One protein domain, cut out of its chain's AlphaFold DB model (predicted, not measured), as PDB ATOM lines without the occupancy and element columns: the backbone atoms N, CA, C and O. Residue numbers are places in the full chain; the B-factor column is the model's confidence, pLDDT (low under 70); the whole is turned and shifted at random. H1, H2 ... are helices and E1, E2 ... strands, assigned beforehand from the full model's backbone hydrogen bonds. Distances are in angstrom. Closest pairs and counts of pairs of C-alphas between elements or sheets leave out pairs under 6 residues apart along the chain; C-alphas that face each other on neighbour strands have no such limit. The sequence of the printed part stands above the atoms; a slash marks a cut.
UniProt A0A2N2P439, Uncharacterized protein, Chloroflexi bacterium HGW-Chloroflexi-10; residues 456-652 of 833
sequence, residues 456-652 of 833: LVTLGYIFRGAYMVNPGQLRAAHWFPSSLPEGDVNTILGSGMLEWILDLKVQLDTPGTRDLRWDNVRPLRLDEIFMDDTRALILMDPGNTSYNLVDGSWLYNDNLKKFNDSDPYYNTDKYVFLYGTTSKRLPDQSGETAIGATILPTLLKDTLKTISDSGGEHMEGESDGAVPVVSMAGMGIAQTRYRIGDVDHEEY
ATOM      1  N   LEU A 456     -51.826  30.355 -31.907       82.12
ATOM      2  CA  LEU A 456     -52.660  29.719 -30.873       82.12
ATOM      3  C   LEU A 456     -53.905  30.555 -30.552       82.12
ATOM      4  O   LEU A 456     -55.007  30.018 -30.480       82.12
ATOM      5  N   VAL A 457     -53.756  31.881 -30.468       83.81
ATOM      6  CA  VAL A 457     -54.893  32.800 -30.296       83.81
ATOM      7  C   VAL A 457     -55.862  32.654 -31.470       83.81
ATOM      8  O   VAL A 457     -57.057  32.471 -31.268       83.81
ATOM      9  N   THR A 458     -55.341  32.631 -32.702       84.69
ATOM     10  CA  THR A 458     -56.133  32.407 -33.930       84.69
ATOM     11  C   THR A 458     -56.883  31.077 -33.892       84.69
ATOM     12  O   THR A 458     -58.075  31.027 -34.188       84.69
ATOM     13  N   LEU A 459     -56.196  30.008 -33.480       78.94
ATOM     14  CA  LEU A 459     -56.745  28.665 -33.334       78.94
ATOM     15  C   LEU A 459     -57.943  28.636 -32.363       78.94
ATOM     16  O   LEU A 459     -58.950  28.000 -32.665       78.94
ATOM     17  N   GLY A 460     -57.896  29.402 -31.268       74.56
ATOM     18  CA  GLY A 460     -59.028  29.559 -30.346       74.56
ATOM     19  C   GLY A 460     -60.299  30.132 -30.998       74.56
ATOM     20  O   GLY A 460     -61.405  29.717 -30.660       74.56
ATOM     21  N   TYR A 461     -60.187  31.039 -31.978       73.81
ATOM     22  CA  TYR A 461     -61.353  31.542 -32.732       73.81
ATOM     23  C   TYR A 461     -61.887  30.540 -33.765       73.81
ATOM     24  O   TYR A 461     -63.067  30.602 -34.104       73.81
ATOM     25  N   ILE A 462     -61.052  29.613 -34.248       74.38
ATOM     26  CA  ILE A 462     -61.486  28.520 -35.132       74.38
ATOM     27  C   ILE A 462     -62.354  27.540 -34.350       74.38
ATOM     28  O   ILE A 462     -63.425  27.165 -34.817       74.38
ATOM     29  N   PHE A 463     -61.933  27.145 -33.149       67.44
ATOM     30  CA  PHE A 463     -62.683  26.157 -32.375       67.44
ATOM     31  C   PHE A 463     -64.069  26.648 -31.945       67.44
ATOM     32  O   PHE A 463     -65.034  25.904 -32.102       67.44
ATOM     33  N   ARG A 464     -64.213  27.939 -31.609       63.78
ATOM     34  CA  ARG A 464     -65.524  28.598 -31.410       63.78
ATOM     35  C   ARG A 464     -66.418  28.649 -32.672       63.78
ATOM     36  O   ARG A 464     -67.541  29.132 -32.599       63.78
ATOM     37  N   GLY A 465     -65.923  28.230 -33.841       57.16
ATOM     38  CA  GLY A 465     -66.625  28.270 -35.132       57.16
ATOM     39  C   GLY A 465     -67.117  26.915 -35.661       57.16
ATOM     40  O   GLY A 465     -67.497  26.843 -36.828       57.16
ATOM     41  N   ALA A 466     -67.070  25.852 -34.844       55.16
ATOM     42  CA  ALA A 466     -67.435  24.464 -35.189       55.16
ATOM     43  C   ALA A 466     -66.752  23.875 -36.441       55.16
ATOM     44  O   ALA A 466     -67.328  23.059 -37.167       55.16
ATOM     45  N   TYR A 467     -65.498  24.248 -36.690       61.59
ATOM     46  CA  TYR A 467     -64.689  23.607 -37.724       61.59
ATOM     47  C   TYR A 467     -64.321  22.178 -37.331       61.59
ATOM     48  O   TYR A 467     -63.683  21.955 -36.304       61.59
ATOM     49  N   MET A 468     -64.632  21.205 -38.190       59.31
ATOM     50  CA  MET A 468     -64.140  19.842 -37.994       59.31
ATOM     51  C   MET A 468     -62.690  19.712 -38.444       59.31
ATOM     52  O   MET A 468     -62.302  20.138 -39.535       59.31
ATOM     53  N   VAL A 469     -61.906  19.047 -37.605       64.38
ATOM     54  CA  VAL A 469     -60.563  18.564 -37.921       64.38
ATOM     55  C   VAL A 469     -60.620  17.552 -39.071       64.38
ATOM     56  O   VAL A 469     -61.490  16.687 -39.099       64.38
ATOM     57  N   ASN A 470     -59.656  17.613 -39.992       62.53
ATOM     58  CA  ASN A 470     -59.463  16.670 -41.093       62.53
ATOM     59  C   ASN A 470     -58.450  15.568 -40.700       62.53
ATOM     60  O   ASN A 470     -57.234  15.765 -40.832       62.53
ATOM     61  N   PRO A 471     -58.883  14.364 -40.266       58.25
ATOM     62  CA  PRO A 471     -57.967  13.374 -39.687       58.25
ATOM     63  C   PRO A 471     -57.022  12.756 -40.730       58.25
ATOM     64  O   PRO A 471     -55.946  12.251 -40.397       58.25
ATOM     65  N   GLY A 472     -57.412  12.794 -42.010       60.78
ATOM     66  CA  GLY A 472     -56.588  12.329 -43.124       60.78
ATOM     67  C   GLY A 472     -55.408  13.260 -43.398       60.78
ATOM     68  O   GLY A 472     -54.287  12.786 -43.596       60.78
ATOM     69  N   GLN A 473     -55.640  14.573 -43.353       62.78
ATOM     70  CA  GLN A 473     -54.590  15.568 -43.563       62.78
ATOM     71  C   GLN A 473     -53.658  15.692 -42.363       62.78
ATOM     72  O   GLN A 473     -52.447  15.719 -42.559       62.78
ATOM     73  N   LEU A 474     -54.167  15.637 -41.127       59.97
ATOM     74  CA  LEU A 474     -53.307  15.613 -39.936       59.97
ATOM     75  C   LEU A 474     -52.309  14.446 -39.940       59.97
ATOM     76  O   LEU A 474     -51.144  14.593 -39.560       59.97
ATOM     77  N   ARG A 475     -52.742  13.293 -40.458       59.50
ATOM     78  CA  ARG A 475     -51.884  12.123 -40.676       59.50
ATOM     79  C   ARG A 475     -50.858  12.345 -41.790       59.50
ATOM     80  O   ARG A 475     -49.701  11.963 -41.623       59.50
ATOM     81  N   ALA A 476     -51.262  12.952 -42.906       58.19
ATOM     82  CA  ALA A 476     -50.368  13.291 -44.018       58.19
ATOM     83  C   ALA A 476     -49.344  14.383 -43.648       58.19
ATOM     84  O   ALA A 476     -48.225  14.380 -44.153       58.19
ATOM     85  N   ALA A 477     -49.711  15.277 -42.730       56.91
ATOM     86  CA  ALA A 477     -48.883  16.349 -42.196       56.91
ATOM     87  C   ALA A 477     -47.925  15.902 -41.073       56.91
ATOM     88  O   ALA A 477     -47.171  16.734 -40.574       56.91
ATOM     89  N   HIS A 478     -47.938  14.619 -40.684       58.66
ATOM     90  CA  HIS A 478     -47.087  14.041 -39.634       58.66
ATOM     91  C   HIS A 478     -47.172  14.749 -38.266       58.66
ATOM     92  O   HIS A 478     -46.183  14.805 -37.538       58.66
ATOM     93  N   TRP A 479     -48.359  15.244 -37.890       53.31
ATOM     94  CA  TRP A 479     -48.591  15.910 -36.596       53.31
ATOM     95  C   TRP A 479     -48.255  15.038 -35.382       53.31
ATOM     96  O   TRP A 479     -47.867  15.548 -34.336       53.31
ATOM     97  N   PHE A 480     -48.374  13.719 -35.535       51.22
ATOM     98  CA  PHE A 480     -48.002  12.749 -34.516       51.22
ATOM     99  C   PHE A 480     -46.857  11.863 -35.013       51.22
ATOM    100  O   PHE A 480     -46.862  11.455 -36.182       51.22
ATOM    101  N   PRO A 481     -45.898  11.505 -34.135       49.94
ATOM    102  CA  PRO A 481     -44.919  10.462 -34.403       49.94
ATOM    103  C   PRO A 481     -45.566   9.217 -35.013       49.94
ATOM    104  O   PRO A 481     -46.561   8.715 -34.498       49.94
ATOM    105  N   SER A 482     -44.956   8.630 -36.046       54.34
ATOM    106  CA  SER A 482     -45.468   7.408 -36.694       54.34
ATOM    107  C   SER A 482     -45.494   6.165 -35.785       54.34
ATOM    108  O   SER A 482     -45.866   5.080 -36.227       54.34
ATOM    109  N   SER A 483     -45.026   6.297 -34.542       48.78
ATOM    110  CA  SER A 483     -45.117   5.310 -33.468       48.78
ATOM    111  C   SER A 483     -46.414   5.390 -32.657       48.78
ATOM    112  O   SER A 483     -46.696   4.438 -31.933       48.78
ATOM    113  N   LEU A 484     -47.177   6.486 -32.744       47.56
ATOM    114  CA  LEU A 484     -48.494   6.605 -32.117       47.56
ATOM    115  C   LEU A 484     -49.533   5.806 -32.930       47.56
ATOM    116  O   LEU A 484     -49.659   6.023 -34.140       47.56
ATOM    117  N   PRO A 485     -50.257   4.859 -32.306       54.62
ATOM    118  CA  PRO A 485     -51.350   4.134 -32.940       54.62
ATOM    119  C   PRO A 485     -52.433   5.054 -33.511       54.62
ATOM    120  O   PRO A 485     -52.761   6.091 -32.949       54.62
ATOM    121  N   GLU A 486     -53.064   4.612 -34.599       50.47
ATOM    122  CA  GLU A 486     -54.178   5.318 -35.249       50.47
ATOM    123  C   GLU A 486     -55.382   5.548 -34.314       50.47
ATOM    124  O   GLU A 486     -56.058   6.565 -34.432       50.47
ATOM    125  N   GLY A 487     -55.618   4.636 -33.364       52.66
ATOM    126  CA  GLY A 487     -56.621   4.822 -32.312       52.66
ATOM    127  C   GLY A 487     -56.263   5.966 -31.365       52.66
ATOM    128  O   GLY A 487     -57.097   6.827 -31.129       52.66
ATOM    129  N   ASP A 488     -55.012   6.021 -30.909       52.97
ATOM    130  CA  ASP A 488     -54.535   7.033 -29.963       52.97
ATOM    131  C   ASP A 488     -54.514   8.423 -30.613       52.97
ATOM    132  O   ASP A 488     -54.932   9.393 -29.994       52.97
ATOM    133  N   VAL A 489     -54.125   8.523 -31.891       51.44
ATOM    134  CA  VAL A 489     -54.240   9.766 -32.679       51.44
ATOM    135  C   VAL A 489     -55.695  10.232 -32.769       51.44
ATOM    136  O   VAL A 489     -55.968  11.406 -32.543       51.44
ATOM    137  N   ASN A 490     -56.643   9.332 -33.042       49.12
ATOM    138  CA  ASN A 490     -58.063   9.687 -33.070       49.12
ATOM    139  C   ASN A 490     -58.618  10.045 -31.674       49.12
ATOM    140  O   ASN A 490     -59.519  10.868 -31.594       49.12
ATOM    141  N   THR A 491     -58.085   9.479 -30.586       48.94
ATOM    142  CA  THR A 491     -58.441   9.845 -29.200       48.94
ATOM    143  C   THR A 491     -57.872  11.213 -28.809       48.94
ATOM    144  O   THR A 491     -58.570  12.015 -28.208       48.94
ATOM    145  N   ILE A 492     -56.636  11.525 -29.204       47.84
ATOM    146  CA  ILE A 492     -55.993  12.831 -28.972       47.84
ATOM    147  C   ILE A 492     -56.700  13.957 -29.753       47.84
ATOM    148  O   ILE A 492     -56.796  15.089 -29.279       47.84
ATOM    149  N   LEU A 493     -57.191  13.648 -30.957       50.62
ATOM    150  CA  LEU A 493     -57.860  14.597 -31.854       50.62
ATOM    151  C   LEU A 493     -59.380  14.697 -31.682       50.62
ATOM    152  O   LEU A 493     -59.965  15.628 -32.225       50.62
ATOM    153  N   GLY A 494     -60.012  13.730 -31.017       44.62
ATOM    154  CA  GLY A 494     -61.472  13.610 -30.955       44.62
ATOM    155  C   GLY A 494     -61.997  13.102 -29.616       44.62
ATOM    156  O   GLY A 494     -63.017  12.416 -29.608       44.62
ATOM    157  N   SER A 495     -61.252  13.348 -28.533       45.03
ATOM    158  CA  SER A 495     -61.687  13.273 -27.129       45.03
ATOM    159  C   SER A 495     -60.543  13.714 -26.189       45.03
ATOM    160  O   SER A 495     -59.925  12.862 -25.543       45.03
ATOM    161  N   GLY A 496     -60.218  15.012 -26.137       46.09
ATOM    162  CA  GLY A 496     -59.467  15.544 -24.979       46.09
ATOM    163  C   GLY A 496     -57.945  15.769 -25.067       46.09
ATOM    164  O   GLY A 496     -57.258  15.615 -24.059       46.09
ATOM    165  N   MET A 497     -57.372  16.183 -26.209       43.06
ATOM    166  CA  MET A 497     -56.125  16.986 -26.165       43.06
ATOM    167  C   MET A 497     -56.333  18.381 -26.734       43.06
ATOM    168  O   MET A 497     -56.085  19.344 -26.022       43.06
ATOM    169  N   LEU A 498     -56.818  18.515 -27.976       49.41
ATOM    170  CA  LEU A 498     -57.212  19.842 -28.468       49.41
ATOM    171  C   LEU A 498     -58.440  20.368 -27.720       49.41
ATOM    172  O   LEU A 498     -58.449  21.536 -27.370       49.41
ATOM    173  N   GLU A 499     -59.399  19.503 -27.390       48.09
ATOM    174  CA  GLU A 499     -60.511  19.852 -26.495       48.09
ATOM    175  C   GLU A 499     -60.016  20.182 -25.091       48.09
ATOM    176  O   GLU A 499     -60.322  21.258 -24.618       48.09
ATOM    177  N   TRP A 500     -59.115  19.401 -24.485       45.69
ATOM    178  CA  TRP A 500     -58.527  19.755 -23.180       45.69
ATOM    179  C   TRP A 500     -57.832  21.136 -23.165       45.69
ATOM    180  O   TRP A 500     -57.930  21.864 -22.183       45.69
ATOM    181  N   ILE A 501     -57.193  21.538 -24.267       50.69
ATOM    182  CA  ILE A 501     -56.577  22.870 -24.442       50.69
ATOM    183  C   ILE A 501     -57.626  24.000 -24.543       50.69
ATOM    184  O   ILE A 501     -57.299  25.163 -24.329       50.69
ATOM    185  N   LEU A 502     -58.880  23.671 -24.856       50.09
ATOM    186  CA  LEU A 502     -60.019  24.595 -24.960       50.09
ATOM    187  C   LEU A 502     -60.934  24.534 -23.717       50.09
ATOM    188  O   LEU A 502     -61.538  25.539 -23.343       50.09
ATOM    189  N   ASP A 503     -60.992  23.368 -23.071       48.00
ATOM    190  CA  ASP A 503     -61.752  23.035 -21.861       48.00
ATOM    191  C   ASP A 503     -61.022  23.462 -20.578       48.00
ATOM    192  O   ASP A 503     -61.636  23.537 -19.511       48.00
ATOM    193  N   LEU A 504     -59.751  23.872 -20.676       47.34
ATOM    194  CA  LEU A 504     -59.095  24.758 -19.707       47.34
ATOM    195  C   LEU A 504     -59.668  26.191 -19.764       47.34
ATOM    196  O   LEU A 504     -58.932  27.164 -19.700       47.34
ATOM    197  N   LYS A 505     -61.006  26.294 -19.791       49.59
ATOM    198  CA  LYS A 505     -61.815  27.505 -19.605       49.59
ATOM    199  C   LYS A 505     -61.771  28.457 -20.802       49.59
ATOM    200  O   LYS A 505     -60.856  29.257 -20.955       49.59
ATOM    201  N   VAL A 506     -62.828  28.414 -21.620       53.44
ATOM    202  CA  VAL A 506     -63.014  29.260 -22.814       53.44
ATOM    203  C   VAL A 506     -62.719  30.730 -22.501       53.44
ATOM    204  O   VAL A 506     -63.547  31.430 -21.917       53.44
ATOM    205  N   GLN A 507     -61.538  31.191 -22.927       63.47
ATOM    206  CA  GLN A 507     -61.054  32.553 -22.709       63.47
ATOM    207  C   GLN A 507     -62.092  33.572 -23.197       63.47
ATOM    208  O   GLN A 507     -62.706  33.378 -24.255       63.47
ATOM    209  N   LEU A 508     -62.266  34.675 -22.469       73.81
ATOM    210  CA  LEU A 508     -63.134  35.760 -22.916       73.81
ATOM    211  C   LEU A 508     -62.592  36.358 -24.227       73.81
ATOM    212  O   LEU A 508     -61.389  36.584 -24.397       73.81
ATOM    213  N   ASP A 509     -63.486  36.605 -25.185       78.44
ATOM    214  CA  ASP A 509     -63.136  37.363 -26.383       78.44
ATOM    215  C   ASP A 509     -63.078  38.846 -26.003       78.44
ATOM    216  O   ASP A 509     -64.099  39.469 -25.709       78.44
ATOM    217  N   THR A 510     -61.864  39.390 -25.946       83.94
ATOM    218  CA  THR A 510     -61.579  40.735 -25.436       83.94
ATOM    219  C   THR A 510     -60.795  41.544 -26.466       83.94
ATOM    220  O   THR A 510     -60.098  40.972 -27.306       83.94
ATOM    221  N   PRO A 511     -60.838  42.884 -26.417       86.69
ATOM    222  CA  PRO A 511     -60.013  43.738 -27.268       86.69
ATOM    223  C   PRO A 511     -58.520  43.363 -27.313       86.69
ATOM    224  O   PRO A 511     -57.940  43.337 -28.398       86.69
ATOM    225  N   GLY A 512     -57.912  43.034 -26.169       86.56
ATOM    226  CA  GLY A 512     -56.508  42.620 -26.086       86.56
ATOM    227  C   GLY A 512     -56.246  41.274 -26.767       86.56
ATOM    228  O   GLY A 512     -55.332  41.160 -27.584       86.56
ATOM    229  N   THR A 513     -57.093  40.268 -26.526       83.75
ATOM    230  CA  THR A 513     -56.945  38.945 -27.163       83.75
ATOM    231  C   THR A 513     -57.236  38.991 -28.670       83.75
ATOM    232  O   THR A 513     -56.538  38.342 -29.451       83.75
ATOM    233  N   ARG A 514     -58.154  39.856 -29.124       85.81
ATOM    234  CA  ARG A 514     -58.384  40.138 -30.556       85.81
ATOM    235  C   ARG A 514     -57.164  40.751 -31.240       85.81
ATOM    236  O   ARG A 514     -56.887  40.379 -32.385       85.81
ATOM    237  N   ASP A 515     -56.458  41.659 -30.560       91.44
ATOM    238  CA  ASP A 515     -55.241  42.323 -31.055       91.44
ATOM    239  C   ASP A 515     -54.051  41.355 -31.205       91.44
ATOM    240  O   ASP A 515     -53.156  41.623 -32.011       91.44
ATOM    241  N   LEU A 516     -54.072  40.214 -30.504       91.06
ATOM    242  CA  LEU A 516     -53.056  39.152 -30.547       91.06
ATOM    243  C   LEU A 516     -53.300  38.060 -31.610       91.06
ATOM    244  O   LEU A 516     -52.452  37.177 -31.777       91.06
ATOM    245  N   ARG A 517     -54.420  38.094 -32.349       91.12
ATOM    246  CA  ARG A 517     -54.661  37.185 -33.492       91.12
ATOM    247  C   ARG A 517     -53.587  37.355 -34.579       91.12
ATOM    248  O   ARG A 517     -53.034  38.438 -34.756       91.12
ATOM    249  N   TRP A 518     -53.317  36.283 -35.322       94.19
ATOM    250  CA  TRP A 518     -52.253  36.217 -36.328       94.19
ATOM    251  C   TRP A 518     -52.507  37.184 -37.489       94.19
ATOM    252  O   TRP A 518     -53.602  37.209 -38.049       94.19
ATOM    253  N   ASP A 519     -51.497  37.947 -37.904       94.06
ATOM    254  CA  ASP A 519     -51.614  38.929 -38.999       94.06
ATOM    255  C   ASP A 519     -51.449  38.328 -40.413       94.06
ATOM    256  O   ASP A 519     -51.539  39.026 -41.429       94.06
ATOM    257  N   ASN A 520     -51.224  37.011 -40.479       90.50
ATOM    258  CA  ASN A 520     -50.997  36.237 -41.699       90.50
ATOM    259  C   ASN A 520     -49.715  36.623 -42.478       90.50
ATOM    260  O   ASN A 520     -49.648  36.441 -43.696       90.50
ATOM    261  N   VAL A 521     -48.662  37.104 -41.793       90.94
ATOM    262  CA  VAL A 521     -47.304  37.294 -42.365       90.94
ATOM    263  C   VAL A 521     -46.727  36.007 -42.978       90.94
ATOM    264  O   VAL A 521     -45.962  36.037 -43.951       90.94
ATOM    265  N   ARG A 522     -47.115  34.855 -42.422       89.31
ATOM    266  CA  ARG A 522     -46.909  33.522 -42.991       89.31
ATOM    267  C   ARG A 522     -48.235  32.768 -43.018       89.31
ATOM    268  O   ARG A 522     -48.916  32.775 -41.991       89.31
ATOM    269  N   PRO A 523     -48.572  32.086 -44.130       89.56
ATOM    270  CA  PRO A 523     -49.762  31.254 -44.196       89.56
ATOM    271  C   PRO A 523     -49.764  30.182 -43.109       89.56
ATOM    272  O   PRO A 523     -48.794  29.430 -42.946       89.56
ATOM    273  N   LEU A 524     -50.885  30.092 -42.401       88.69
ATOM    274  CA  LEU A 524     -51.202  28.939 -41.571       88.69
ATOM    275  C   LEU A 524     -51.752  27.796 -42.447       88.69
ATOM    276  O   LEU A 524     -52.170  28.007 -43.586       88.69
ATOM    277  N   ARG A 525     -51.756  26.569 -41.919       83.69
ATOM    278  CA  ARG A 525     -52.265  25.348 -42.580       83.69
ATOM    279  C   ARG A 525     -53.741  25.091 -42.304       83.69
ATOM    280  O   ARG A 525     -54.171  23.943 -42.337       83.69
ATOM    281  N   LEU A 526     -54.512  26.113 -41.945       81.94
ATOM    282  CA  LEU A 526     -55.873  25.913 -41.441       81.94
ATOM    283  C   LEU A 526     -56.771  25.213 -42.478       81.94
ATOM    284  O   LEU A 526     -57.565  24.365 -42.098       81.94
ATOM    285  N   ASP A 527     -56.552  25.494 -43.767       79.31
ATOM    286  CA  ASP A 527     -57.162  24.844 -44.941       79.31
ATOM    287  C   ASP A 527     -56.835  23.343 -45.081       79.31
ATOM    288  O   ASP A 527     -57.574  22.580 -45.700       79.31
ATOM    289  N   GLU A 528     -55.707  22.907 -44.525       78.38
ATOM    290  CA  GLU A 528     -55.295  21.503 -44.497       78.38
ATOM    291  C   GLU A 528     -55.750  20.813 -43.204       78.38
ATOM    292  O   GLU A 528     -56.115  19.641 -43.225       78.38
ATOM    293  N   ILE A 529     -55.720  21.528 -42.077       74.44
ATOM    294  CA  ILE A 529     -56.049  21.018 -40.738       74.44
ATOM    295  C   ILE A 529     -57.552  20.820 -40.572       74.44
ATOM    296  O   ILE A 529     -57.972  19.828 -39.978       74.44
ATOM    297  N   PHE A 530     -58.349  21.758 -41.079       75.25
ATOM    298  CA  PHE A 530     -59.795  21.816 -40.907       75.25
ATOM    299  C   PHE A 530     -60.509  21.634 -42.246       75.25
ATOM    300  O   PHE A 530     -59.966  21.928 -43.309       75.25
ATOM    301  N   MET A 531     -61.734  21.115 -42.212       66.06
ATOM    302  CA  MET A 531     -62.535  20.910 -43.418       66.06
ATOM    303  C   MET A 531     -63.322  22.175 -43.786       66.06
ATOM    304  O   MET A 531     -64.115  22.673 -42.989       66.06
ATOM    305  N   ASP A 532     -63.170  22.648 -45.027       60.28
ATOM    306  CA  ASP A 532     -64.010  23.719 -45.594       60.28
ATOM    307  C   ASP A 532     -65.501  23.336 -45.658       60.28
ATOM    308  O   ASP A 532     -66.368  24.209 -45.596       60.28
ATOM    309  N   ASP A 533     -65.797  22.034 -45.753       51.28
ATOM    310  CA  ASP A 533     -67.155  21.488 -45.859       51.28
ATOM    311  C   ASP A 533     -68.016  21.752 -44.601       51.28
ATOM    312  O   ASP A 533     -69.244  21.762 -44.691       51.28
ATOM    313  N   THR A 534     -67.412  22.006 -43.432       53.84
ATOM    314  CA  THR A 534     -68.128  22.142 -42.147       53.84
ATOM    315  C   THR A 534     -68.587  23.575 -41.857       53.84
ATOM    316  O   THR A 534     -68.377  24.114 -40.774       53.84
ATOM    317  N   ARG A 535     -69.220  24.241 -42.827       51.66
ATOM    318  CA  ARG A 535     -69.690  25.624 -42.652       51.66
ATOM    319  C   ARG A 535     -71.154  25.803 -43.019       51.66
ATOM    320  O   ARG A 535     -71.459  26.240 -44.130       51.66
ATOM    321  N   ALA A 536     -72.065  25.651 -42.056       48.22
ATOM    322  CA  ALA A 536     -73.419  26.174 -42.265       48.22
ATOM    323  C   ALA A 536     -73.403  27.700 -42.508       48.22
ATOM    324  O   ALA A 536     -74.223  28.198 -43.267       48.22
ATOM    325  N   LEU A 537     -72.412  28.430 -41.974       46.94
ATOM    326  CA  LEU A 537     -72.222  29.865 -42.226       46.94
ATOM    327  C   LEU A 537     -71.941  30.213 -43.701       46.94
ATOM    328  O   LEU A 537     -72.600  31.100 -44.233       46.94
ATOM    329  N   ILE A 538     -71.040  29.497 -44.393       48.69
ATOM    330  CA  ILE A 538     -70.845  29.677 -45.849       48.69
ATOM    331  C   ILE A 538     -72.024  29.099 -46.646       48.69
ATOM    332  O   ILE A 538     -72.321  29.583 -47.732       48.69
ATOM    333  N   LEU A 539     -72.736  28.095 -46.132       42.25
ATOM    334  CA  LEU A 539     -73.936  27.580 -46.799       42.25
ATOM    335  C   LEU A 539     -75.133  28.549 -46.700       42.25
ATOM    336  O   LEU A 539     -75.953  28.578 -47.617       42.25
ATOM    337  N   MET A 540     -75.224  29.352 -45.633       45.25
ATOM    338  CA  MET A 540     -76.259  30.382 -45.452       45.25
ATOM    339  C   MET A 540     -75.897  31.723 -46.098       45.25
ATOM    340  O   MET A 540     -76.772  32.354 -46.690       45.25
ATOM    341  N   ASP A 541     -74.625  32.130 -46.054       50.94
ATOM    342  CA  ASP A 541     -74.094  33.251 -46.834       50.94
ATOM    343  C   ASP A 541     -72.805  32.850 -47.580       50.94
ATOM    344  O   ASP A 541     -71.694  33.046 -47.077       50.94
ATOM    345  N   PRO A 542     -72.927  32.332 -48.821       52.75
ATOM    346  CA  PRO A 542     -71.777  31.969 -49.653       52.75
ATOM    347  C   PRO A 542     -70.878  33.145 -50.055       52.75
ATOM    348  O   PRO A 542     -69.830  32.923 -50.664       52.75
ATOM    349  N   GLY A 543     -71.284  34.391 -49.776       55.53
ATOM    350  CA  GLY A 543     -70.458  35.583 -49.954       55.53
ATOM    351  C   GLY A 543     -69.599  35.933 -48.734       55.53
ATOM    352  O   GLY A 543     -68.710  36.776 -48.856       55.53
ATOM    353  N   ASN A 544     -69.830  35.309 -47.574       62.84
ATOM    354  CA  ASN A 544     -69.176  35.680 -46.322       62.84
ATOM    355  C   ASN A 544     -67.755  35.098 -46.207       62.84
ATOM    356  O   ASN A 544     -67.527  34.014 -45.665       62.84
ATOM    357  N   THR A 545     -66.774  35.867 -46.679       69.81
ATOM    358  CA  THR A 545     -65.347  35.528 -46.579       69.81
ATOM    359  C   THR A 545     -64.756  35.743 -45.185       69.81
ATOM    360  O   THR A 545     -63.631  35.313 -44.952       69.81
ATOM    361  N   SER A 546     -65.475  36.360 -44.239       70.31
ATOM    362  CA  SER A 546     -64.936  36.742 -42.916       70.31
ATOM    363  C   SER A 546     -64.372  35.551 -42.143       70.31
ATOM    364  O   SER A 546     -63.391  35.684 -41.421       70.31
ATOM    365  N   TYR A 547     -64.950  34.367 -42.338       71.88
ATOM    366  CA  TYR A 547     -64.528  33.131 -41.686       71.88
ATOM    367  C   TYR A 547     -63.489  32.323 -42.492       71.88
ATOM    368  O   TYR A 547     -63.157  31.213 -42.096       71.88
ATOM    369  N   ASN A 548     -63.032  32.770 -43.670       77.94
ATOM    370  CA  ASN A 548     -62.127  31.994 -44.539       77.94
ATOM    371  C   ASN A 548     -60.869  31.503 -43.783       77.94
ATOM    372  O   ASN A 548     -60.161  32.301 -43.177       77.94
ATOM    373  N   LEU A 549     -60.569  30.198 -43.854       81.19
ATOM    374  CA  LEU A 549     -59.397  29.584 -43.207       81.19
ATOM    375  C   LEU A 549     -58.067  30.131 -43.770       81.19
ATOM    376  O   LEU A 549     -57.031  30.026 -43.117       81.19
ATOM    377  N   VAL A 550     -58.085  30.753 -44.953       81.75
ATOM    378  CA  VAL A 550     -56.895  31.316 -45.612       81.75
ATOM    379  C   VAL A 550     -56.674  32.802 -45.306       81.75
ATOM    380  O   VAL A 550     -55.534  33.198 -45.078       81.75
ATOM    381  N   ASP A 551     -57.728  33.625 -45.312       80.19
ATOM    382  CA  ASP A 551     -57.634  35.096 -45.221       80.19
ATOM    383  C   ASP A 551     -58.824  35.781 -44.510       80.19
ATOM    384  O   ASP A 551     -59.007  36.992 -44.616       80.19
ATOM    385  N   GLY A 552     -59.637  35.026 -43.770       84.12
ATOM    386  CA  GLY A 552     -60.827  35.549 -43.104       84.12
ATOM    387  C   GLY A 552     -60.501  36.507 -41.958       84.12
ATOM    388  O   GLY A 552     -59.826  36.130 -41.001       84.12
ATOM    389  N   SER A 553     -61.048  37.723 -42.011       80.81
ATOM    390  CA  SER A 553     -60.880  38.789 -41.007       80.81
ATOM    391  C   SER A 553     -61.412  38.457 -39.600       80.81
ATOM    392  O   SER A 553     -61.098  39.151 -38.628       80.81
ATOM    393  N   TRP A 554     -62.203  37.389 -39.464       78.12
ATOM    394  CA  TRP A 554     -62.591  36.826 -38.170       78.12
ATOM    395  C   TRP A 554     -61.458  36.023 -37.518       78.12
ATOM    396  O   TRP A 554     -61.288  36.054 -36.300       78.12
ATOM    397  N   LEU A 555     -60.647  35.335 -38.322       81.31
ATOM    398  CA  LEU A 555     -59.534  34.515 -37.842       81.31
ATOM    399  C   LEU A 555     -58.243  35.337 -37.755       81.31
ATOM    400  O   LEU A 555     -57.543  35.288 -36.747       81.31
ATOM    401  N   TYR A 556     -57.962  36.136 -38.783       90.50
ATOM    402  CA  TYR A 556     -56.727  36.904 -38.916       90.50
ATOM    403  C   TYR A 556     -56.898  38.382 -38.552       90.50
ATOM    404  O   TYR A 556     -57.994  38.942 -38.602       90.50
ATOM    405  N   ASN A 557     -55.788  39.035 -38.206       92.19
ATOM    406  CA  ASN A 557     -55.768  40.424 -37.769       92.19
ATOM    407  C   ASN A 557     -55.191  41.388 -38.819       92.19
ATOM    408  O   ASN A 557     -54.005  41.723 -38.820       92.19
ATOM    409  N   ASP A 558     -56.073  41.921 -39.666       90.00
ATOM    410  CA  ASP A 558     -55.731  42.980 -40.624       90.00
ATOM    411  C   ASP A 558     -55.257  44.283 -39.960       90.00
ATOM    412  O   ASP A 558     -54.566  45.077 -40.602       90.00
ATOM    413  N   ASN A 559     -55.637  44.556 -38.707       91.75
ATOM    414  CA  ASN A 559     -55.177  45.753 -38.003       91.75
ATOM    415  C   ASN A 559     -53.736  45.589 -37.521       91.75
ATOM    416  O   ASN A 559     -52.963  46.528 -37.685       91.75
ATOM    417  N   LEU A 560     -53.343  44.404 -37.037       94.81
ATOM    418  CA  LEU A 560     -51.946  44.106 -36.698       94.81
ATOM    419  C   LEU A 560     -51.039  44.216 -37.925       94.81
ATOM    420  O   LEU A 560     -49.964  44.812 -37.868       94.81
ATOM    421  N   LYS A 561     -51.514  43.721 -39.071       92.50
ATOM    422  CA  LYS A 561     -50.807  43.851 -40.344       92.50
ATOM    423  C   LYS A 561     -50.580  45.315 -40.724       92.50
ATOM    424  O   LYS A 561     -49.444  45.728 -40.929       92.50
ATOM    425  N   LYS A 562     -51.643  46.132 -40.725       92.50
ATOM    426  CA  LYS A 562     -51.549  47.586 -40.975       92.50
ATOM    427  C   LYS A 562     -50.664  48.287 -39.947       92.50
ATOM    428  O   LYS A 562     -49.953  49.220 -40.306       92.50
ATOM    429  N   PHE A 563     -50.715  47.869 -38.683       94.06
ATOM    430  CA  PHE A 563     -49.872  48.387 -37.610       94.06
ATOM    431  C   PHE A 563     -48.392  48.142 -37.931       94.06
ATOM    432  O   PHE A 563     -47.619  49.096 -37.953       94.06
ATOM    433  N   ASN A 564     -48.021  46.915 -38.298       94.25
ATOM    434  CA  ASN A 564     -46.664  46.562 -38.719       94.25
ATOM    435  C   ASN A 564     -46.223  47.284 -40.009       94.25
ATOM    436  O   ASN A 564     -45.126  47.836 -40.044       94.25
ATOM    437  N   ASP A 565     -47.087  47.357 -41.026       91.25
ATOM    438  CA  ASP A 565     -46.812  48.018 -42.316       91.25
ATOM    439  C   ASP A 565     -46.630  49.549 -42.209       91.25
ATOM    440  O   ASP A 565     -46.115  50.182 -43.132       91.25
ATOM    441  N   SER A 566     -47.084  50.167 -41.111       90.81
ATOM    442  CA  SER A 566     -47.070  51.627 -40.895       90.81
ATOM    443  C   SER A 566     -46.226  52.067 -39.696       90.81
ATOM    444  O   SER A 566     -46.429  53.155 -39.154       90.81
ATOM    445  N   ASP A 567     -45.304  51.216 -39.254       91.75
ATOM    446  CA  ASP A 567     -44.420  51.506 -38.131       91.75
ATOM    447  C   ASP A 567     -43.352  52.566 -38.508       91.75
ATOM    448  O   ASP A 567     -42.638  52.387 -39.498       91.75
ATOM    449  N   PRO A 568     -43.211  53.681 -37.761       91.31
ATOM    450  CA  PRO A 568     -42.263  54.751 -38.084       91.31
ATOM    451  C   PRO A 568     -40.793  54.341 -37.920       91.31
ATOM    452  O   PRO A 568     -39.926  54.968 -38.526       91.31
ATOM    453  N   TYR A 569     -40.508  53.294 -37.139       92.94
ATOM    454  CA  TYR A 569     -39.155  52.794 -36.873       92.94
ATOM    455  C   TYR A 569     -38.865  51.464 -37.592       92.94
ATOM    456  O   TYR A 569     -37.889  50.772 -37.283       92.94
ATOM    457  N   TYR A 570     -39.680  51.137 -38.599       90.06
ATOM    458  CA  TYR A 570     -39.534  49.985 -39.487       90.06
ATOM    459  C   TYR A 570     -38.106  49.833 -40.047       90.06
ATOM    460  O   TYR A 570     -37.585  50.710 -40.737       90.06
ATOM    461  N   ASN A 571     -37.485  48.682 -39.771       86.06
ATOM    462  CA  ASN A 571     -36.106  48.317 -40.110       86.06
ATOM    463  C   ASN A 571     -35.042  49.353 -39.695       86.06
ATOM    464  O   ASN A 571     -34.036  49.522 -40.383       86.06
ATOM    465  N   THR A 572     -35.243  50.011 -38.551       91.06
ATOM    466  CA  THR A 572     -34.210  50.816 -37.878       91.06
ATOM    467  C   THR A 572     -33.537  50.040 -36.737       91.06
ATOM    468  O   THR A 572     -33.963  48.943 -36.365       91.06
ATOM    469  N   ASP A 573     -32.477  50.624 -36.180       90.94
ATOM    470  CA  ASP A 573     -31.752  50.185 -34.981       90.94
ATOM    471  C   ASP A 573     -32.420  50.619 -33.660       90.94
ATOM    472  O   ASP A 573     -32.051  50.128 -32.591       90.94
ATOM    473  N   LYS A 574     -33.447  51.480 -33.729       94.88
ATOM    474  CA  LYS A 574     -34.296  51.847 -32.585       94.88
ATOM    475  C   LYS A 574     -35.032  50.647 -31.993       94.88
ATOM    476  O   LYS A 574     -35.421  50.712 -30.831       94.88
ATOM    477  N   TYR A 575     -35.243  49.576 -32.761       96.38
ATOM    478  CA  TYR A 575     -35.927  48.360 -32.319       96.38
ATOM    479  C   TYR A 575     -34.980  47.158 -32.283       96.38
ATOM    480  O   TYR A 575     -34.322  46.830 -33.273       96.38
ATOM    481  N   VAL A 576     -34.964  46.479 -31.136       96.25
ATOM    482  CA  VAL A 576     -34.189  45.265 -30.872       96.25
ATOM    483  C   VAL A 576     -35.124  44.193 -30.326       96.25
ATOM    484  O   VAL A 576     -35.687  44.351 -29.247       96.25
ATOM    485  N   PHE A 577     -35.293  43.088 -31.046       95.56
ATOM    486  CA  PHE A 577     -36.206  42.022 -30.617       95.56
ATOM    487  C   PHE A 577     -35.424  40.807 -30.100       95.56
ATOM    488  O   PHE A 577     -34.666  40.174 -30.845       95.56
ATOM    489  N   LEU A 578     -35.587  40.500 -28.810       95.38
ATOM    490  CA  LEU A 578     -35.022  39.323 -28.152       95.38
ATOM    491  C   LEU A 578     -36.002  38.158 -28.302       95.38
ATOM    492  O   LEU A 578     -37.181  38.271 -27.960       95.38
ATOM    493  N   TYR A 579     -35.510  37.029 -28.809       93.56
ATOM    494  CA  TYR A 579     -36.319  35.836 -29.038       93.56
ATOM    495  C   TYR A 579     -35.628  34.556 -28.554       93.56
ATOM    496  O   TYR A 579     -34.411  34.494 -28.368       93.56
ATOM    497  N   GLY A 580     -36.428  33.516 -28.370       91.12
ATOM    498  CA  GLY A 580     -36.052  32.244 -27.773       91.12
ATOM    499  C   GLY A 580     -36.583  31.070 -28.578       91.12
ATOM    500  O   GLY A 580     -37.341  31.236 -29.534       91.12
ATOM    501  N   THR A 581     -36.143  29.869 -28.224       90.75
ATOM    502  CA  THR A 581     -36.618  28.621 -28.830       90.75
ATOM    503  C   THR A 581     -36.615  27.527 -27.770       90.75
ATOM    504  O   THR A 581     -35.554  26.955 -27.527       90.75
ATOM    505  N   THR A 582     -37.752  27.218 -27.150       88.31
ATOM    506  CA  THR A 582     -37.795  26.193 -26.098       88.31
ATOM    507  C   THR A 582     -37.626  24.788 -26.680       88.31
ATOM    508  O   THR A 582     -38.127  24.488 -27.774       88.31
ATOM    509  N   SER A 583     -36.970  23.893 -25.943       85.50
ATOM    510  CA  SER A 583     -36.903  22.449 -26.202       85.50
ATOM    511  C   SER A 583     -37.974  21.632 -25.461       85.50
ATOM    512  O   SER A 583     -38.137  20.445 -25.763       85.50
ATOM    513  N   LYS A 584     -38.760  22.251 -24.564       83.25
ATOM    514  CA  LYS A 584     -39.865  21.609 -23.820       83.25
ATOM    515  C   LYS A 584     -40.928  21.067 -24.786       83.25
ATOM    516  O   LYS A 584     -41.414  21.802 -25.644       83.25
ATOM    517  N   ARG A 585     -41.256  19.771 -24.720       73.50
ATOM    518  CA  ARG A 585     -42.208  19.080 -25.623       73.50
ATOM    519  C   ARG A 585     -42.890  17.919 -24.907       73.50
ATOM    520  O   ARG A 585     -42.271  17.252 -24.081       73.50
ATOM    521  N   LEU A 586     -44.124  17.601 -25.302       61.06
ATOM    522  CA  LEU A 586     -44.856  16.436 -24.789       61.06
ATOM    523  C   LEU A 586     -44.030  15.131 -24.938       61.06
ATOM    524  O   LEU A 586     -43.400  14.923 -25.980       61.06
ATOM    525  N   PRO A 587     -44.022  14.224 -23.939       55.62
ATOM    526  CA  PRO A 587     -44.901  14.165 -22.769       55.62
ATOM    527  C   PRO A 587     -44.360  14.905 -21.532       55.62
ATOM    528  O   PRO A 587     -44.728  14.540 -20.416       55.62
ATOM    529  N   ASP A 588     -43.466  15.886 -21.696       53.66
ATOM    530  CA  ASP A 588     -43.101  16.782 -20.597       53.66
ATOM    531  C   ASP A 588     -44.367  17.429 -20.011       53.66
ATOM    532  O   ASP A 588     -45.182  17.993 -20.741       53.66
ATOM    533  N   GLN A 589     -44.559  17.280 -18.699       50.38
ATOM    534  CA  GLN A 589     -45.761  17.721 -17.976       50.38
ATOM    535  C   GLN A 589     -45.608  19.152 -17.434       50.38
ATOM    536  O   GLN A 589     -46.333  19.548 -16.527       50.38
ATOM    537  N   SER A 590     -44.641  19.906 -17.962       48.78
ATOM    538  CA  SER A 590     -44.196  21.211 -17.464       48.78
ATOM    539  C   SER A 590     -45.175  22.372 -17.683       48.78
ATOM    540  O   SER A 590     -44.920  23.452 -17.164       48.78
ATOM    541  N   GLY A 591     -46.300  22.157 -18.374       62.00
ATOM    542  CA  GLY A 591     -47.394  23.128 -18.493       62.00
ATOM    543  C   GLY A 591     -47.718  23.528 -19.934       62.00
ATOM    544  O   GLY A 591     -47.359  22.833 -20.890       62.00
ATOM    545  N   GLU A 592     -48.422  24.652 -20.079       67.12
ATOM    546  CA  GLU A 592     -48.930  25.162 -21.362       67.12
ATOM    547  C   GLU A 592     -47.829  25.402 -22.398       67.12
ATOM    548  O   GLU A 592     -47.987  25.089 -23.580       67.12
ATOM    549  N   THR A 593     -46.664  25.845 -21.943       75.06
ATOM    550  CA  THR A 593     -45.458  26.042 -22.741       75.06
ATOM    551  C   THR A 593     -45.105  24.826 -23.610       75.06
ATOM    552  O   THR A 593     -44.859  24.955 -24.812       75.06
ATOM    553  N   ALA A 594     -45.123  23.613 -23.039       72.25
ATOM    554  CA  ALA A 594     -44.790  22.382 -23.761       72.25
ATOM    555  C   ALA A 594     -45.864  21.996 -24.797       72.25
ATOM    556  O   ALA A 594     -45.556  21.354 -25.810       72.25
ATOM    557  N   ILE A 595     -47.114  22.408 -24.563       72.06
ATOM    558  CA  ILE A 595     -48.237  22.246 -25.489       72.06
ATOM    559  C   ILE A 595     -48.031  23.159 -26.694       72.06
ATOM    560  O   ILE A 595     -47.940  22.682 -27.827       72.06
ATOM    561  N   GLY A 596     -47.919  24.467 -26.460       76.56
ATOM    562  CA  GLY A 596     -47.799  25.442 -27.534       76.56
ATOM    563  C   GLY A 596     -46.508  25.258 -28.336       76.56
ATOM    564  O   GLY A 596     -46.554  25.292 -29.565       76.56
ATOM    565  N   ALA A 597     -45.401  24.860 -27.701       79.25
ATOM    566  CA  ALA A 597     -44.165  24.485 -28.396       79.25
ATOM    567  C   ALA A 597     -44.317  23.253 -29.315       79.25
ATOM    568  O   ALA A 597     -43.548  23.071 -30.269       79.25
ATOM    569  N   THR A 598     -45.300  22.391 -29.034       75.62
ATOM    570  CA  THR A 598     -45.654  21.227 -29.860       75.62
ATOM    571  C   THR A 598     -46.633  21.601 -30.982       75.62
ATOM    572  O   THR A 598     -46.502  21.074 -32.085       75.62
ATOM    573  N   ILE A 599     -47.572  22.528 -30.744       75.81
ATOM    574  CA  ILE A 599     -48.640  22.913 -31.692       75.81
ATOM    575  C   ILE A 599     -48.225  24.037 -32.654       75.81
ATOM    576  O   ILE A 599     -48.548  23.983 -33.838       75.81
ATOM    577  N   LEU A 600     -47.482  25.048 -32.201       83.06
ATOM    578  CA  LEU A 600     -47.054  26.179 -33.037       83.06
ATOM    579  C   LEU A 600     -46.333  25.781 -34.336       83.06
ATOM    580  O   LEU A 600     -46.662  26.372 -35.370       83.06
ATOM    581  N   PRO A 601     -45.432  24.773 -34.358       80.44
ATOM    582  CA  PRO A 601     -44.917  24.259 -35.616       80.44
ATOM    583  C   PRO A 601     -46.053  23.769 -36.518       80.44
ATOM    584  O   PRO A 601     -46.125  24.140 -37.683       80.44
ATOM    585  N   THR A 602     -46.972  22.951 -36.009       76.19
ATOM    586  CA  THR A 602     -47.934  22.239 -36.856       76.19
ATOM    587  C   THR A 602     -48.947  23.160 -37.553       76.19
ATOM    588  O   THR A 602     -49.464  22.797 -38.614       76.19
ATOM    589  N   LEU A 603     -49.162  24.366 -37.015       83.00
ATOM    590  CA  LEU A 603     -50.023  25.407 -37.582       83.00
ATOM    591  C   LEU A 603     -49.424  26.145 -38.796       83.00
ATOM    592  O   LEU A 603     -50.192  26.674 -39.595       83.00
ATOM    593  N   LEU A 604     -48.098  26.197 -38.968       86.88
ATOM    594  CA  LEU A 604     -47.429  26.975 -40.030       86.88
ATOM    595  C   LEU A 604     -47.189  26.145 -41.306       86.88
ATOM    596  O   LEU A 604     -46.848  24.968 -41.222       86.88
ATOM    597  N   LYS A 605     -47.355  26.734 -42.505       83.94
ATOM    598  CA  LYS A 605     -47.325  25.976 -43.782       83.94
ATOM    599  C   LYS A 605     -45.944  25.444 -44.169       83.94
ATOM    600  O   LYS A 605     -45.824  24.268 -44.502       83.94
ATOM    601  N   ASP A 606     -44.905  26.264 -44.030       81.50
ATOM    602  CA  ASP A 606     -43.533  25.936 -44.437       81.50
ATOM    603  C   ASP A 606     -42.582  25.791 -43.231       81.50
ATOM    604  O   ASP A 606     -41.506  26.380 -43.202       81.50
ATOM    605  N   THR A 607     -42.941  25.001 -42.212       79.31
ATOM    606  CA  THR A 607     -42.173  24.891 -40.943       79.31
ATOM    607  C   THR A 607     -40.682  24.614 -41.087       79.31
ATOM    608  O   THR A 607     -39.903  25.069 -40.257       79.31
ATOM    609  N   LEU A 608     -40.289  23.857 -42.116       81.19
ATOM    610  CA  LEU A 608     -38.904  23.472 -42.409       81.19
ATOM    611  C   LEU A 608     -38.149  24.518 -43.245       81.19
ATOM    612  O   LEU A 608     -37.048  24.251 -43.730       81.19
ATOM    613  N   LYS A 609     -38.747  25.688 -43.475       83.56
ATOM    614  CA  LYS A 609     -38.093  26.817 -44.122       83.56
ATOM    615  C   LYS A 609     -37.260  27.567 -43.097       83.56
ATOM    616  O   LYS A 609     -37.764  27.994 -42.062       83.56
ATOM    617  N   THR A 610     -35.986  27.748 -43.418       83.94
ATOM    618  CA  THR A 610     -35.078  28.566 -42.620       83.94
ATOM    619  C   THR A 610     -35.439  30.045 -42.750       83.94
ATOM    620  O   THR A 610     -35.617  30.552 -43.862       83.94
ATOM    621  N   ILE A 611     -35.506  30.751 -41.626       77.19
ATOM    622  CA  ILE A 611     -35.654  32.200 -41.556       77.19
ATOM    623  C   ILE A 611     -34.259  32.828 -41.658       77.19
ATOM    624  O   ILE A 611     -33.550  32.946 -40.664       77.19
ATOM    625  N   SER A 612     -33.869  33.287 -42.849       67.88
ATOM    626  CA  SER A 612     -32.614  34.037 -43.038       67.88
ATOM    627  C   SER A 612     -32.530  35.294 -42.168       67.88
ATOM    628  O   SER A 612     -31.450  35.698 -41.742       67.88
ATOM    629  N   ASP A 613     -33.683  35.907 -41.910       64.75
ATOM    630  CA  ASP A 613     -33.773  37.272 -41.399       64.75
ATOM    631  C   ASP A 613     -33.777  37.329 -39.861       64.75
ATOM    632  O   ASP A 613     -33.601  38.406 -39.296       64.75
ATOM    633  N   SER A 614     -33.933  36.192 -39.166       60.22
ATOM    634  CA  SER A 614     -33.875  36.117 -37.696       60.22
ATOM    635  C   SER A 614     -32.446  36.044 -37.145       60.22
ATOM    636  O   SER A 614     -32.258  36.130 -35.933       60.22
ATOM    637  N   GLY A 615     -31.432  35.925 -38.009       55.44
ATOM    638  CA  GLY A 615     -30.020  35.915 -37.610       55.44
ATOM    639  C   GLY A 615     -29.432  34.528 -37.316       55.44
ATOM    640  O   GLY A 615     -28.433  34.440 -36.607       55.44
ATOM    641  N   GLY A 616     -30.008  33.447 -37.854       62.09
ATOM    642  CA  GLY A 616     -29.478  32.088 -37.684       62.09
ATOM    643  C   GLY A 616     -30.064  31.064 -38.661       62.09
ATOM    644  O   GLY A 616     -30.761  31.419 -39.607       62.09
ATOM    645  N   GLU A 617     -29.808  29.775 -38.418       71.25
ATOM    646  CA  GLU A 617     -30.406  28.653 -39.170       71.25
ATOM    647  C   GLU A 617     -31.785  28.237 -38.603       71.25
ATOM    648  O   GLU A 617     -32.154  27.065 -38.632       71.25
ATOM    649  N   HIS A 618     -32.549  29.200 -38.077       85.31
ATOM    650  CA  HIS A 618     -33.815  28.948 -37.384       85.31
ATOM    651  C   HIS A 618     -34.948  28.582 -38.331       85.31
ATOM    652  O   HIS A 618     -35.056  29.128 -39.426       85.31
ATOM    653  N   MET A 619     -35.807  27.667 -37.900       85.88
ATOM    654  CA  MET A 619     -36.908  27.127 -38.695       85.88
ATOM    655  C   MET A 619     -38.210  27.878 -38.401       85.88
ATOM    656  O   MET A 619     -38.465  28.249 -37.258       85.88
ATOM    657  N   GLU A 620     -39.071  28.076 -39.408       84.50
ATOM    658  CA  GLU A 620     -40.330  28.824 -39.231       84.50
ATOM    659  C   GLU A 620     -41.234  28.254 -38.129       84.50
ATOM    660  O   GLU A 620     -41.926  29.024 -37.472       84.50
ATOM    661  N   GLY A 621     -41.185  26.941 -37.880       81.69
ATOM    662  CA  GLY A 621     -41.950  26.292 -36.810       81.69
ATOM    663  C   GLY A 621     -41.363  26.380 -35.392       81.69
ATOM    664  O   GLY A 621     -42.003  25.895 -34.464       81.69
ATOM    665  N   GLU A 622     -40.166  26.935 -35.183       89.69
ATOM    666  CA  GLU A 622     -39.608  27.088 -33.830       89.69
ATOM    667  C   GLU A 622     -40.382  28.144 -33.018       89.69
ATOM    668  O   GLU A 622     -40.972  29.071 -33.573       89.69
ATOM    669  N   SER A 623     -40.411  27.993 -31.693       90.06
ATOM    670  CA  SER A 623     -41.179  28.834 -30.760       90.06
ATOM    671  C   SER A 623     -40.590  28.783 -29.350       90.06
ATOM    672  O   SER A 623     -39.846  27.855 -29.027       90.06
ATOM    673  N   ASP A 624     -40.943  29.758 -28.513       89.75
ATOM    674  CA  ASP A 624     -40.681  29.771 -27.064       89.75
ATOM    675  C   ASP A 624     -41.753  29.011 -26.259       89.75
ATOM    676  O   ASP A 624     -41.633  28.863 -25.054       89.75
ATOM    677  N   GLY A 625     -42.792  28.497 -26.917       84.62
ATOM    678  CA  GLY A 625     -43.937  27.857 -26.274       84.62
ATOM    679  C   GLY A 625     -45.235  28.628 -26.465       84.62
ATOM    680  O   GLY A 625     -46.240  28.003 -26.778       84.62
ATOM    681  N   ALA A 626     -45.216  29.960 -26.418       84.69
ATOM    682  CA  ALA A 626     -46.411  30.791 -26.603       84.69
ATOM    683  C   ALA A 626     -46.469  31.454 -27.994       84.69
ATOM    684  O   ALA A 626     -47.549  31.689 -28.557       84.69
ATOM    685  N   VAL A 627     -45.301  31.734 -28.581       90.62
ATOM    686  CA  VAL A 627     -45.135  32.562 -29.779       90.62
ATOM    687  C   VAL A 627     -44.132  31.912 -30.754       90.62
ATOM    688  O   VAL A 627     -43.069  31.440 -30.346       90.62
ATOM    689  N   PRO A 628     -44.411  31.861 -32.074       91.94
ATOM    690  CA  PRO A 628     -43.452  31.353 -33.055       91.94
ATOM    691  C   PRO A 628     -42.322  32.362 -33.307       91.94
ATOM    692  O   PRO A 628     -42.544  33.574 -33.277       91.94
ATOM    693  N   VAL A 629     -41.123  31.880 -33.651       92.25
ATOM    694  CA  VAL A 629     -39.927  32.710 -33.923       92.25
ATOM    695  C   VAL A 629     -40.191  33.769 -34.992       92.25
ATOM    696  O   VAL A 629     -39.709  34.890 -34.865       92.25
ATOM    697  N   VAL A 630     -41.015  33.461 -36.001       91.62
ATOM    698  CA  VAL A 630     -41.499  34.421 -37.016       91.62
ATOM    699  C   VAL A 630     -42.057  35.707 -36.385       91.62
ATOM    700  O   VAL A 630     -41.825  36.799 -36.901       91.62
ATOM    701  N   SER A 631     -42.786  35.564 -35.276       94.25
ATOM    702  CA  SER A 631     -43.486  36.637 -34.572       94.25
ATOM    703  C   SER A 631     -42.611  37.291 -33.505       94.25
ATOM    704  O   SER A 631     -42.457  38.508 -33.543       94.25
ATOM    705  N   MET A 632     -41.938  36.505 -32.652       93.25
ATOM    706  CA  MET A 632     -40.998  37.035 -31.646       93.25
ATOM    707  C   MET A 632     -39.866  37.851 -32.261       93.25
ATOM    708  O   MET A 632     -39.550  38.943 -31.806       93.25
ATOM    709  N   ALA A 633     -39.266  37.342 -33.337       91.94
ATOM    710  CA  ALA A 633     -38.198  38.040 -34.032       91.94
ATOM    711  C   ALA A 633     -38.720  39.232 -34.862       91.94
ATOM    712  O   ALA A 633     -37.918  39.891 -35.518       91.94
ATOM    713  N   GLY A 634     -40.036  39.497 -34.896       91.31
ATOM    714  CA  GLY A 634     -40.670  40.554 -35.690       91.31
ATOM    715  C   GLY A 634     -40.173  40.560 -37.133       91.31
ATOM    716  O   GLY A 634     -39.430  41.464 -37.538       91.31
ATOM    717  N   MET A 635     -40.481  39.497 -37.879       88.19
ATOM    718  CA  MET A 635     -39.950  39.266 -39.220       88.19
ATOM    719  C   MET A 635     -40.247  40.435 -40.170       88.19
ATOM    720  O   MET A 635     -41.383  40.703 -40.541       88.19
ATOM    721  N   GLY A 636     -39.189  41.109 -40.617       86.56
ATOM    722  CA  GLY A 636     -39.298  42.275 -41.490       86.56
ATOM    723  C   GLY A 636     -39.720  43.572 -40.792       86.56
ATOM    724  O   GLY A 636     -39.896  44.549 -41.504       86.56
ATOM    725  N   ILE A 637     -39.856  43.606 -39.458       90.44
ATOM    726  CA  ILE A 637     -40.213  44.809 -38.678       90.44
ATOM    727  C   ILE A 637     -38.972  45.521 -38.122       90.44
ATOM    728  O   ILE A 637     -38.817  46.715 -38.343       90.44
ATOM    729  N   ALA A 638     -38.091  44.820 -37.399       86.44
ATOM    730  CA  ALA A 638     -36.840  45.381 -36.864       86.44
ATOM    731  C   ALA A 638     -35.622  44.933 -37.681       86.44
ATOM    732  O   ALA A 638     -35.643  43.864 -38.293       86.44
ATOM    733  N   GLN A 639     -34.530  45.702 -37.653       84.31
ATOM    734  CA  GLN A 639     -33.260  45.237 -38.218       84.31
ATOM    735  C   GLN A 639     -32.494  44.345 -37.227       84.31
ATOM    736  O   GLN A 639     -31.908  43.338 -37.630       84.31
ATOM    737  N   THR A 640     -32.507  44.702 -35.940       90.38
ATOM    738  CA  THR A 640     -31.700  44.053 -34.900       90.38
ATOM    739  C   THR A 640     -32.519  43.019 -34.136       90.38
ATOM    740  O   THR A 640     -33.617  43.291 -33.650       90.38
ATOM    741  N   ARG A 641     -31.982  41.801 -34.039       90.75
ATOM    742  CA  ARG A 641     -32.628  40.642 -33.416       90.75
ATOM    743  C   ARG A 641     -31.570  39.817 -32.695       90.75
ATOM    744  O   ARG A 641     -30.513  39.569 -33.277       90.75
ATOM    745  N   TYR A 642     -31.861  39.346 -31.488       91.25
ATOM    746  CA  TYR A 642     -30.946  38.487 -30.732       91.25
ATOM    747  C   TYR A 642     -31.658  37.237 -30.235       91.25
ATOM    748  O   TYR A 642     -32.731  37.317 -29.641       91.25
ATOM    749  N   ARG A 643     -31.032  36.075 -30.445       91.00
ATOM    750  CA  ARG A 643     -31.481  34.826 -29.831       91.00
ATOM    751  C   ARG A 643     -30.874  34.680 -28.439       91.00
ATOM    752  O   ARG A 643     -29.652  34.638 -28.321       91.00
ATOM    753  N   ILE A 644     -31.725  34.519 -27.431       90.75
ATOM    754  CA  ILE A 644     -31.323  34.285 -26.038       90.75
ATOM    755  C   ILE A 644     -30.903  32.826 -25.823       90.75
ATOM    756  O   ILE A 644     -29.857  32.572 -25.230       90.75
ATOM    757  N   GLY A 645     -31.629  31.857 -26.392       89.19
ATOM    758  CA  GLY A 645     -31.206  30.456 -26.375       89.19
ATOM    759  C   GLY A 645     -32.355  29.456 -26.353       89.19
ATOM    760  O   GLY A 645     -33.358  29.633 -27.044       89.19
ATOM    761  N   ASP A 646     -32.146  28.382 -25.591       90.44
ATOM    762  CA  ASP A 646     -33.203  27.467 -25.159       90.44
ATOM    763  C   ASP A 646     -33.862  28.077 -23.922       90.44
ATOM    764  O   ASP A 646     -33.304  28.022 -22.830       90.44
ATOM    765  N   VAL A 647     -34.955  28.790 -24.161       89.50
ATOM    766  CA  VAL A 647     -35.700  29.586 -23.186       89.50
ATOM    767  C   VAL A 647     -37.158  29.547 -23.615       89.50
ATOM    768  O   VAL A 647     -37.444  29.598 -24.823       89.50
ATOM    769  N   ASP A 648     -38.059  29.404 -22.655       88.06
ATOM    770  CA  ASP A 648     -39.484  29.573 -22.894       88.06
ATOM    771  C   ASP A 648     -40.017  30.990 -22.630       88.06
ATOM    772  O   ASP A 648     -39.258  31.913 -22.329       88.06
ATOM    773  N   HIS A 649     -41.322  31.178 -22.842       88.44
ATOM    774  CA  HIS A 649     -41.979  32.479 -22.740       88.44
ATOM    775  C   HIS A 649     -41.991  33.034 -21.305       88.44
ATOM    776  O   HIS A 649     -41.987  34.247 -21.105       88.44
ATOM    777  N   GLU A 650     -41.935  32.163 -20.301       84.25
ATOM    778  CA  GLU A 650     -41.924  32.516 -18.883       84.25
ATOM    779  C   GLU A 650     -40.478  32.662 -18.349       84.25
ATOM    780  O   GLU A 650     -40.190  33.433 -17.429       84.25
ATOM    781  N   GLU A 651     -39.516  31.968 -18.961       89.38
ATOM    782  CA  GLU A 651     -38.099  31.959 -18.589       89.38
ATOM    783  C   GLU A 651     -37.327  33.231 -18.995       89.38
ATOM    784  O   GLU A 651     -36.222  33.444 -18.489       89.38
ATOM    785  N   TYR A 652     -37.895  34.124 -19.820       90.75
ATOM    786  CA  TYR A 652     -37.294  35.442 -20.119       90.75
ATOM    787  C   TYR A 652     -37.094  36.319 -18.877       90.75
ATOM    788  O   TYR A 652     -36.193  37.157 -18.868       90.75
TER     789      TYR A 652
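AT A GLANCE: This is residues 456 to 652 of the 833 residues of an uncharacterized protein of Chloroflexi bacterium HGW-Chloroflexi-10 (UniProt A0A2N2P439). Little regular structure: short helices joined by loops, with H1 and H9 near the middle, the strand pair E1 and E2 at one end and H7 far out at the opposite end. The printed part has 197 residues, with ten named helices and two parallel strands, ordered H1 to H8, E1, H9, H10, E2; mostly helix, 76 residues in named elements. It is compact, radius of gyration of the C-alphas 17.4 A, spanning 48 by 43 by 30 A.

IN THESE COORDINATES: H1, residues 456 to 463, begins at C-alpha (-52.660, 29.719, -30.873). Then come H2, 471 to 476; H3, 486 to 494; H4, 498 to 503; H5, 511 to 515; H6, 526 to 529; H7, 536 to 540; H8, 558 to 565; E1, 575 to 579, 13.0 A; H9, 592 to 603, 16.3 A; H10, 629 to 632; E2, 640 to 643, ending at (-31.481, 34.826, -29.831).

HOW THE PARTS SIT: H1 and H9 only just touch, with 3 pairs of C-alphas within 8 A, closest Leu 456 and Leu 600, 7.0 A. H2 touches H6, closest C-alphas Gln 473 and Glu 528, 6.0 A. E1 and E2 are parallel, N 577 and O 640 3.1 A apart. Not every O i to N i+4 pair is within hydrogen-bond range in H1, 3 of 4, and H9, 6 of 8.

THE WHOLE: The printed part has no cut. Links H7 to H8, E1 to H9 and H9 to H10 are long. pLDDT is under 70 for 72 residues, among them 463 to 507.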